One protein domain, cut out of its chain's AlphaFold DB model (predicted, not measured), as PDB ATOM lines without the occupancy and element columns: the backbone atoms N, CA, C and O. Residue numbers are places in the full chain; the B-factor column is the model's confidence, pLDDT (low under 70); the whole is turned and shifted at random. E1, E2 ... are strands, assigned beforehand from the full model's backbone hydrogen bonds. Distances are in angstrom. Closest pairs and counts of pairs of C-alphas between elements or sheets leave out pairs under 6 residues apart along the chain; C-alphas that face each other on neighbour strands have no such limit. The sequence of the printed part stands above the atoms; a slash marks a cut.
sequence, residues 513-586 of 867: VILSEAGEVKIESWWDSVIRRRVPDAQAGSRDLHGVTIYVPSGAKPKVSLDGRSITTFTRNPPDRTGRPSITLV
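What this domain is: This is residues 513 to 586 of the 867 residues of an uncharacterized protein of Rhizobium tropici (UniProt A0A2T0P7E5). This is a small sandwich of two sheets face to face, E1, E2, E6 and E7 in one and E5, E9 and E8 in the other, with the separate hairpin of E3 and E4 at one end of the long axis. E7 runs on into E8 from one layer to the other, and E2 runs on into E3 toward that end; residues 536 to 548, with no named element, lead back from the hairpin to E5. The printed part has 74 residues with nine named strands, E1 to E9 in order, and no named helix; the class is all strand, though just 31 residues are in named elements. The first sheet has the order E1, E2, E6, E7 and is mixed, while E5, E9, E8 is antiparallel. The whole is compact, with a radius of gyration of the C-alphas of 12.9 A, and elongated in outline, spanning 39 by 23 by 19 A.

Where its parts are: E1, residues 513 to 515, begins with C-alpha 513 at (108.063, 25.451, -4.967). E2, residues 520 to 523, is 10.0 A long, and E3 is residues 526 to 528. E4, residues 533 to 535, begins with C-alpha 533 at (109.021, 15.598, -19.884). E5 is residues 549 to 551, and E6, residues 559 to 562, is 10.6 A long. E7 is residues 565 to 567, and E8, residues 570 to 573, is 9.4 A long. E9, residues 582 to 585, is 10.0 A long and ends with C-alpha 585 at (115.336, 33.642, -11.755).

How they stand to each other: E1 and E2 are an antiparallel hairpin, with N 514 and O 522 within hydrogen-bond range at 2.8 A. E2 and E6 are parallel at 12 degrees; N 521 and O 559 are 2.8 A apart. E6 and E7 form another hairpin, antiparallel at 126 degrees, with N 567 and O 560 at 2.9 A. From edge strand E1 to edge strand E7 the strands' lines turn by 70 degrees. E7 and E8 meet only through their link, and E7 runs on into E8 at 45 degrees. E8 and E9 are an antiparallel hairpin, with N 571 and O 584 at 2.8 A. E5 is antiparallel to E9 at 153 degrees, with N 550 and O 583 at 2.9 A. E6 and E8 are only just apart, their closest C-alphas 8.4 A from each other. E2 runs on into E3 at 34 degrees. E3 and E4 are a hairpin, antiparallel at 125 degrees, with N 528 and O 533 at 2.8 A; E3 is apart from E6, for instance.

The domain as a whole: The two C-alphas farthest apart, those of Arg 532 and Gly 555, are 39.1 A from each other. The printed part has no cut. The link from E4 to E5, 13 residues, is long. The mean pLDDT of the printed part is 92.6, and no printed residue is under 70.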
ATOM      1  N   VAL A 513     107.163  24.504  -5.621       96.19
ATOM      2  CA  VAL A 513     108.063  25.451  -4.967       96.19
ATOM      3  C   VAL A 513     107.798  25.518  -3.467       96.19
ATOM      4  O   VAL A 513     106.662  25.611  -3.009       96.19
ATOM      5  N   ILE A 514     108.876  25.510  -2.690       95.25
ATOM      6  CA  ILE A 514     108.854  25.650  -1.235       95.25
ATOM      7  C   ILE A 514     109.703  26.862  -0.863       95.25
ATOM      8  O   ILE A 514     110.848  26.978  -1.296       95.25
ATOM      9  N   LEU A 515     109.146  27.749  -0.037       94.62
ATOM     10  CA  LEU A 515     109.840  28.902   0.535       94.62
ATOM     11  C   LEU A 515     109.920  28.751   2.057       94.62
ATOM     12  O   LEU A 515     108.891  28.651   2.723       94.62
ATOM     13  N   SER A 516     111.131  28.769   2.615       90.94
ATOM     14  CA  SER A 516     111.338  28.796   4.068       90.94
ATOM     15  C   SER A 516     111.334  30.220   4.631       90.94
ATOM     16  O   SER A 516     111.578  31.196   3.917       90.94
ATOM     17  N   GLU A 517     111.143  30.351   5.947       85.81
ATOM     18  CA  GLU A 517     111.254  31.640   6.651       85.81
ATOM     19  C   GLU A 517     112.652  32.274   6.525       85.81
ATOM     20  O   GLU A 517     112.786  33.497   6.531       85.81
ATOM     21  N   ALA A 518     113.697  31.456   6.343       86.75
ATOM     22  CA  ALA A 518     115.066  31.917   6.115       86.75
ATOM     23  C   ALA A 518     115.304  32.455   4.685       86.75
ATOM     24  O   ALA A 518     116.382  32.981   4.397       86.75
ATOM     25  N   GLY A 519     114.315  32.336   3.791       89.19
ATOM     26  CA  GLY A 519     114.413  32.718   2.383       89.19
ATOM     27  C   GLY A 519     115.012  31.643   1.476       89.19
ATOM     28  O   GLY A 519     115.467  31.961   0.380       89.19
ATOM     29  N   GLU A 520     115.047  30.382   1.908       94.50
ATOM     30  CA  GLU A 520     115.439  29.268   1.039       94.50
ATOM     31  C   GLU A 520     114.285  28.933   0.089       94.50
ATOM     32  O   GLU A 520     113.173  28.669   0.544       94.50
ATOM     33  N   VAL A 521     114.556  28.951  -1.214       96.00
ATOM     34  CA  VAL A 521     113.627  28.615  -2.293       96.00
ATOM     35  C   VAL A 521     114.058  27.282  -2.893       96.00
ATOM     36  O   VAL A 521     115.126  27.177  -3.498       96.00
ATOM     37  N   LYS A 522     113.229  26.253  -2.730       96.75
ATOM     38  CA  LYS A 522     113.439  24.932  -3.333       96.75
ATOM     39  C   LYS A 522     112.416  24.720  -4.425       96.75
ATOM     40  O   LYS A 522     111.225  24.858  -4.162       96.75
ATOM     41  N   ILE A 523     112.887  24.404  -5.621       96.81
ATOM     42  CA  ILE A 523     112.064  24.076  -6.777       96.81
ATOM     43  C   ILE A 523     112.346  22.620  -7.133       96.81
ATOM     44  O   ILE A 523     113.504  22.217  -7.244       96.81
ATOM     45  N   GLU A 524     111.296  21.833  -7.304       96.56
ATOM     46  CA  GLU A 524     111.394  20.446  -7.758       96.56
ATOM     47  C   GLU A 524     110.869  20.348  -9.188       96.56
ATOM     48  O   GLU A 524     109.821  20.906  -9.512       96.56
ATOM     49  N   SER A 525     111.585  19.649 -10.066       97.00
ATOM     50  CA  SER A 525     111.067  19.358 -11.398       97.00
ATOM     51  C   SER A 525     109.925  18.346 -11.319       97.00
ATOM     52  O   SER A 525     109.983  17.355 -10.583       97.00
ATOM     53  N   TRP A 526     108.887  18.558 -12.123       96.62
ATOM     54  CA  TRP A 526     107.718  17.684 -12.192       96.62
ATOM     55  C   TRP A 526     107.535  17.110 -13.584       96.62
ATOM     56  O   TRP A 526     107.990  17.671 -14.577       96.62
ATOM     57  N   TRP A 527     106.860  15.967 -13.662       95.44
ATOM     58  CA  TRP A 527     106.487  15.383 -14.941       95.44
ATOM     59  C   TRP A 527     105.295  16.132 -15.534       95.44
ATOM     60  O   TRP A 527     104.174  16.018 -15.036       95.44
ATOM     61  N   ASP A 528     105.528  16.866 -16.617       92.56
ATOM     62  CA  ASP A 528     104.458  17.447 -17.406       92.56
ATOM     63  C   ASP A 528     103.821  16.376 -18.299       92.56
ATOM     64  O   ASP A 528     104.476  15.715 -19.109       92.56
ATOM     65  N   SER A 529     102.514  16.182 -18.129       89.06
ATOM     66  CA  SER A 529     101.776  15.133 -18.836       89.06
ATOM     67  C   SER A 529     101.432  15.486 -20.283       89.06
ATOM     68  O   SER A 529     101.033  14.591 -21.027       89.06
ATOM     69  N   VAL A 530     101.527  16.759 -20.675       88.25
ATOM     70  CA  VAL A 530     101.329  17.191 -22.061       88.25
ATOM     71  C   VAL A 530     102.590  16.857 -22.822       88.25
ATOM     72  O   VAL A 530     102.565  15.971 -23.651       88.25
ATOM     73  N   ILE A 531     103.721  17.454 -22.468       89.38
ATOM     74  CA  ILE A 531     104.968  17.301 -23.230       89.38
ATOM     75  C   ILE A 531     105.823  16.121 -22.768       89.38
ATOM     76  O   ILE A 531     106.990  16.033 -23.140       89.38
ATOM     77  N   ARG A 532     105.283  15.238 -21.919       89.50
ATOM     78  CA  ARG A 532     105.904  13.983 -21.458       89.50
ATOM     79  C   ARG A 532     107.382  14.152 -21.092       89.50
ATOM     80  O   ARG A 532     108.244  13.402 -21.558       89.50
ATOM     81  N   ARG A 533     107.672  15.183 -20.296       90.75
ATOM     82  CA  ARG A 533     109.021  15.598 -19.884       90.75
ATOM     83  C   ARG A 533     108.998  16.192 -18.493       90.75
ATOM     84  O   ARG A 533     107.954  16.613 -18.006       90.75
ATOM     85  N   ARG A 534     110.173  16.253 -17.869       93.38
ATOM     86  CA  ARG A 534     110.346  17.040 -16.653       93.38
ATOM     87  C   ARG A 534     110.428  18.527 -16.985       93.38
ATOM     88  O   ARG A 534     111.147  18.903 -17.907       93.38
ATOM     89  N   VAL A 535     109.691  19.334 -16.234       94.56
ATOM     90  CA  VAL A 535     109.736  20.799 -16.258       94.56
ATOM     91  C   VAL A 535     110.021  21.267 -14.830       94.56
ATOM     92  O   VAL A 535     109.366  20.777 -13.914       94.56
ATOM     93  N   PRO A 536     110.975  22.183 -14.602       94.88
ATOM     94  CA  PRO A 536     112.030  22.618 -15.524       94.88
ATOM     95  C   PRO A 536     112.930  21.463 -15.998       94.88
ATOM     96  O   PRO A 536     113.120  20.479 -15.281       94.88
ATOM     97  N   ASP A 537     113.511  21.583 -17.193       91.06
ATOM     98  CA  ASP A 537     114.540  20.657 -17.675       91.06
ATOM     99  C   ASP A 537     115.876  20.919 -16.962       91.06
ATOM    100  O   ASP A 537     116.582  21.880 -17.263       91.06
ATOM    101  N   ALA A 538     116.256  20.031 -16.042       82.56
ATOM    102  CA  ALA A 538     117.489  20.155 -15.263       82.56
ATOM    103  C   ALA A 538     118.788  20.100 -16.100       82.56
ATOM    104  O   ALA A 538     119.852  20.458 -15.586       82.56
ATOM    105  N   GLN A 539     118.741  19.645 -17.362       84.50
ATOM    106  CA  GLN A 539     119.890  19.700 -18.282       84.50
ATOM    107  C   GLN A 539     120.042  21.070 -18.950       84.50
ATOM    108  O   GLN A 539     121.100  21.383 -19.495       84.50
ATOM    109  N   ALA A 540     119.006  21.905 -18.888       89.31
ATOM    110  CA  ALA A 540     118.988  23.247 -19.447       89.31
ATOM    111  C   ALA A 540     119.279  24.337 -18.407       89.31
ATOM    112  O   ALA A 540     118.875  25.482 -18.602       89.31
ATOM    113  N   GLY A 541     119.939  23.988 -17.297       89.31
ATOM    114  CA  GLY A 541     120.212  24.929 -16.211       89.31
ATOM    115  C   GLY A 541     118.925  25.579 -15.696       89.31
ATOM    116  O   GLY A 541     117.953  24.889 -15.387       89.31
ATOM    117  N   SER A 542     118.902  26.905 -15.630       94.38
ATOM    118  CA  SER A 542     117.744  27.698 -15.198       94.38
ATOM    119  C   SER A 542     116.853  28.206 -16.346       94.38
ATOM    120  O   SER A 542     115.936  28.990 -16.088       94.38
ATOM    121  N   ARG A 543     117.057  27.758 -17.598       95.25
ATOM    122  CA  ARG A 543     116.332  28.240 -18.798       95.25
ATOM    123  C   ARG A 543     114.820  28.330 -18.610       95.25
ATOM    124  O   ARG A 543     114.224  29.387 -18.801       95.25
ATOM    125  N   ASP A 544     114.185  27.221 -18.228       96.12
ATOM    126  CA  ASP A 544     112.719  27.148 -18.135       96.12
ATOM    127  C   ASP A 544     112.159  27.957 -16.945       96.12
ATOM    128  O   ASP A 544     110.950  28.171 -16.853       96.12
ATOM    129  N   LEU A 545     113.032  28.428 -16.045       96.81
ATOM    130  CA  LEU A 545     112.704  29.292 -14.911       96.81
ATOM    131  C   LEU A 545     112.911  30.785 -15.217       96.81
ATOM    132  O   LEU A 545     112.611  31.618 -14.361       96.81
ATOM    133  N   HIS A 546     113.394  31.153 -16.408       97.44
ATOM    134  CA  HIS A 546     113.654  32.547 -16.760       97.44
ATOM    135  C   HIS A 546     112.429  33.444 -16.526       97.44
ATOM    136  O   HIS A 546     111.356  33.232 -17.090       97.44
ATOM    137  N   GLY A 547     112.591  34.479 -15.702       96.56
ATOM    138  CA  GLY A 547     111.534  35.434 -15.381       96.56
ATOM    139  C   GLY A 547     110.591  35.005 -14.249       96.56
ATOM    140  O   GLY A 547     109.793  35.816 -13.769       96.56
ATOM    141  N   VAL A 548     110.681  33.770 -13.748       97.62
ATOM    142  CA  VAL A 548     109.936  33.353 -12.551       97.62
ATOM    143  C   VAL A 548     110.322  34.267 -11.393       97.62
ATOM    144  O   VAL A 548     111.488  34.338 -11.011       97.62
ATOM    145  N   THR A 549     109.336  34.987 -10.847       97.12
ATOM    146  CA  THR A 549     109.559  35.964  -9.778       97.12
ATOM    147  C   THR A 549     108.822  35.557  -8.511       97.12
ATOM    148  O   THR A 549     107.592  35.493  -8.501       97.12
ATOM    149  N   ILE A 550     109.576  35.316  -7.440       96.19
ATOM    150  CA  ILE A 550     109.084  34.791  -6.161       96.19
ATOM    151  C   ILE A 550     109.288  35.855  -5.084       96.19
ATOM    152  O   ILE A 550     110.394  36.378  -4.922       96.19
ATOM    153  N   TYR A 551     108.234  36.186  -4.338       95.06
ATOM    154  CA  TYR A 551     108.360  37.083  -3.190       95.06
ATOM    155  C   TYR A 551     109.088  36.385  -2.043       95.06
ATOM    156  O   TYR A 551     108.779  35.247  -1.702       95.06
ATOM    157  N   VAL A 552     110.026  37.091  -1.412       94.31
ATOM    158  CA  VAL A 552     110.851  36.558  -0.316       94.31
ATOM    159  C   VAL A 552     110.695  37.409   0.949       94.31
ATOM    160  O   VAL A 552     110.317  38.581   0.851       94.31
ATOM    161  N   PRO A 553     110.975  36.865   2.150       91.94
ATOM    162  CA  PRO A 553     110.929  37.646   3.382       91.94
ATOM    163  C   PRO A 553     111.879  38.851   3.340       91.94
ATOM    164  O   PRO A 553     112.975  38.797   2.772       91.94
ATOM    165  N   SER A 554     111.469  39.958   3.964       87.81
ATOM    166  CA  SER A 554     112.306  41.157   4.041       87.81
ATOM    167  C   SER A 554     113.606  40.868   4.795       87.81
ATOM    168  O   SER A 554     113.602  40.196   5.821       87.81
ATOM    169  N   GLY A 555     114.737  41.344   4.269       83.19
ATOM    170  CA  GLY A 555     116.061  41.100   4.852       83.19
ATOM    171  C   GLY A 555     116.655  39.706   4.603       83.19
ATOM    172  O   GLY A 555     117.845  39.526   4.856       83.19
ATOM    173  N   ALA A 556     115.899  38.753   4.042       85.81
ATOM    174  CA  ALA A 556     116.409  37.413   3.754       85.81
ATOM    175  C   ALA A 556     117.587  37.432   2.763       85.81
ATOM    176  O   ALA A 556     117.650  38.280   1.863       85.81
ATOM    177  N   LYS A 557     118.506  36.471   2.923       87.62
ATOM    178  CA  LYS A 557     119.585  36.165   1.973       87.62
ATOM    179  C   LYS A 557     119.168  34.922   1.181       87.62
ATOM    180  O   LYS A 557     119.436  33.814   1.645       87.62
ATOM    181  N   PRO A 558     118.442  35.095   0.064       90.69
ATOM    182  CA  PRO A 558     117.816  33.978  -0.618       90.69
ATOM    183  C   PRO A 558     118.854  32.973  -1.108       90.69
ATOM    184  O   PRO A 558     119.917  33.351  -1.600       90.69
ATOM    185  N   LYS A 559     118.518  31.694  -0.969       94.19
ATOM    186  CA  LYS A 559     119.241  30.569  -1.566       94.19
ATOM    187  C   LYS A 559     118.255  29.821  -2.435       94.19
ATOM    188  O   LYS A 559     117.191  29.463  -1.939       94.19
ATOM    189  N   VAL A 560     118.590  29.612  -3.698       95.62
ATOM    190  CA  VAL A 560     117.693  28.972  -4.658       95.62
ATOM    191  C   VAL A 560     118.278  27.632  -5.064       95.62
ATOM    192  O   VAL A 560     119.485  27.523  -5.270       95.62
ATOM    193  N   SER A 561     117.429  26.618  -5.190       96.00
ATOM    194  CA  SER A 561     117.822  25.342  -5.776       96.00
ATOM    195  C   SER A 561     116.745  24.759  -6.684       96.00
ATOM    196  O   SER A 561     115.557  24.949  -6.427       96.00
ATOM    197  N   LEU A 562     117.176  24.042  -7.722       95.44
ATOM    198  CA  LEU A 562     116.351  23.202  -8.591       95.44
ATOM    199  C   LEU A 562     116.834  21.756  -8.460       95.44
ATOM    200  O   LEU A 562     118.003  21.477  -8.720       95.44
ATOM    201  N   ASP A 563     115.963  20.844  -8.026       95.19
ATOM    202  CA  ASP A 563     116.309  19.434  -7.781       95.19
ATOM    203  C   ASP A 563     117.560  19.269  -6.891       95.19
ATOM    204  O   ASP A 563     118.416  18.410  -7.107       95.19
ATOM    205  N   GLY A 564     117.704  20.156  -5.900       93.38
ATOM    206  CA  GLY A 564     118.846  20.201  -4.984       93.38
ATOM    207  C   GLY A 564     120.121  20.845  -5.546       93.38
ATOM    208  O   GLY A 564     121.060  21.066  -4.782       93.38
ATOM    209  N   ARG A 565     120.173  21.202  -6.837       92.81
ATOM    210  CA  ARG A 565     121.288  21.962  -7.429       92.81
ATOM    211  C   ARG A 565     121.120  23.448  -7.147       92.81
ATOM    212  O   ARG A 565     120.044  23.991  -7.379       92.81
ATOM    213  N   SER A 566     122.170  24.101  -6.656       92.75
ATOM    214  CA  SER A 566     122.151  25.540  -6.378       92.75
ATOM    215  C   SER A 566     121.983  26.350  -7.665       92.75
ATOM    216  O   SER A 566     122.639  26.057  -8.660       92.75
ATOM    217  N   ILE A 567     121.151  27.390  -7.618       94.19
ATOM    218  CA  ILE A 567     121.024  28.408  -8.665       94.19
ATOM    219  C   ILE A 567     121.559  29.722  -8.097       94.19
ATOM    220  O   ILE A 567     121.012  30.254  -7.128       94.19
ATOM    221  N   THR A 568     122.625  30.244  -8.697       92.81
ATOM    222  CA  THR A 568     123.237  31.540  -8.342       92.81
ATOM    223  C   THR A 568     122.764  32.677  -9.248       92.81
ATOM    224  O   THR A 568     122.874  33.848  -8.889       92.81
ATOM    225  N   THR A 569     122.165  32.342 -10.389       95.19
ATOM    226  CA  THR A 569     121.718  33.266 -11.434       95.19
ATOM    227  C   THR A 569     120.298  33.773 -11.173       95.19
ATOM    228  O   THR A 569     119.317  33.385 -11.812       95.19
ATOM    229  N   PHE A 570     120.164  34.673 -10.198       96.19
ATOM    230  CA  PHE A 570     118.904  35.365  -9.926       96.19
ATOM    231  C   PHE A 570     119.113  36.834  -9.546       96.19
ATOM    232  O   PHE A 570     120.012  37.203  -8.792       96.19
ATOM    233  N   THR A 571     118.220  37.693 -10.033       95.62
ATOM    234  CA  THR A 571     118.199  39.117  -9.688       95.62
ATOM    235  C   THR A 571     117.411  39.313  -8.399       95.62
ATOM    236  O   THR A 571     116.272  38.856  -8.285       95.62
ATOM    237  N   ARG A 572     117.968  40.043  -7.427       92.12
ATOM    238  CA  ARG A 572     117.211  40.489  -6.249       92.12
ATOM    239  C   ARG A 572     116.509  41.805  -6.558       92.12
ATOM    240  O   ARG A 572     117.160  42.827  -6.754       92.12
ATOM    241  N   ASN A 573     115.184  41.790  -6.549       91.56
ATOM    242  CA  ASN A 573     114.380  42.963  -6.853       91.56
ATOM    243  C   ASN A 573     114.107  43.789  -5.592       91.56
ATOM    244  O   ASN A 573     113.830  43.216  -4.527       91.56
ATOM    245  N   PRO A 574     114.112  45.129  -5.703       87.19
ATOM    246  CA  PRO A 574     113.589  45.974  -4.643       87.19
ATOM    247  C   PRO A 574     112.086  45.714  -4.429       87.19
ATOM    248  O   PRO A 574     111.425  45.137  -5.300       87.19
ATOM    249  N   PRO A 575     111.529  46.143  -3.282       88.88
ATOM    250  CA  PRO A 575     110.089  46.188  -3.080       88.88
ATOM    251  C   PRO A 575     109.362  46.885  -4.232       88.88
ATOM    252  O   PRO A 575     109.732  47.987  -4.631       88.88
ATOM    253  N   ASP A 576     108.326  46.235  -4.753       86.50
ATOM    254  CA  ASP A 576     107.439  46.804  -5.767       86.50
ATOM    255  C   ASP A 576     106.259  47.556  -5.112       86.50
ATOM    256  O   ASP A 576     106.288  47.885  -3.925       86.50
ATOM    257  N   ARG A 577     105.172  47.795  -5.860       83.44
ATOM    258  CA  ARG A 577     103.944  48.436  -5.346       83.44
ATOM    259  C   ARG A 577     103.273  47.684  -4.186       83.44
ATOM    260  O   ARG A 577     102.457  48.278  -3.490       83.44
ATOM    261  N   THR A 578     103.602  46.409  -3.967       86.12
ATOM    262  CA  THR A 578     103.130  45.626  -2.811       86.12
ATOM    263  C   THR A 578     103.969  45.869  -1.552       86.12
ATOM    264  O   THR A 578     103.598  45.418  -0.472       86.12
ATOM    265  N   GLY A 579     105.113  46.553  -1.671       89.75
ATOM    266  CA  GLY A 579     106.059  46.774  -0.578       89.75
ATOM    267  C   GLY A 579     106.910  45.550  -0.227       89.75
ATOM    268  O   GLY A 579     107.648  45.587   0.758       89.75
ATOM    269  N   ARG A 580     106.852  44.468  -1.019       91.12
ATOM    270  CA  ARG A 580     107.559  43.208  -0.743       91.12
ATOM    271  C   ARG A 580     108.730  42.988  -1.704       91.12
ATOM    272  O   ARG A 580     108.546  43.126  -2.913       91.12
ATOM    273  N   PRO A 581     109.924  42.614  -1.205       92.94
ATOM    274  CA  PRO A 581     111.039  42.243  -2.066       92.94
ATOM    275  C   PRO A 581     110.786  40.889  -2.737       92.94
ATOM    276  O   PRO A 581     110.024  40.050  -2.249       92.94
ATOM    277  N   SER A 582     111.462  40.656  -3.856       95.00
ATOM    278  CA  SER A 582     111.373  39.400  -4.603       95.00
ATOM    279  C   SER A 582     112.717  39.026  -5.216       95.00
ATOM    280  O   SER A 582     113.647  39.834  -5.248       95.00
ATOM    281  N   ILE A 583     112.816  37.797  -5.704       96.38
ATOM    282  CA  ILE A 583     113.887  37.365  -6.601       96.38
ATOM    283  C   ILE A 583     113.291  36.998  -7.954       96.38
ATOM    284  O   ILE A 583     112.198  36.438  -7.991       96.38
ATOM    285  N   THR A 584     114.005  37.289  -9.037       97.56
ATOM    286  CA  THR A 584     113.683  36.807 -10.386       97.56
ATOM    287  C   THR A 584     114.769  35.847 -10.839       97.56
ATOM    288  O   THR A 584     115.938  36.227 -10.856       97.56
ATOM    289  N   LEU A 585     114.397  34.628 -11.218       97.81
ATOM    290  CA  LEU A 585     115.336  33.642 -11.755       97.81
ATOM    291  C   LEU A 585     115.720  34.001 -13.195       97.81
ATOM    292  O   LEU A 585     114.884  34.472 -13.973       97.81
ATOM    293  N   VAL A 586     116.993  33.819 -13.540       97.56
ATOM    294  CA  VAL A 586     117.581  34.235 -14.819       97.56
ATOM    295  C   VAL A 586     118.168  33.018 -15.517       97.56
ATOM    296  O   VAL A 586     118.658  32.119 -14.854       97.56
TER     297      VAL A 586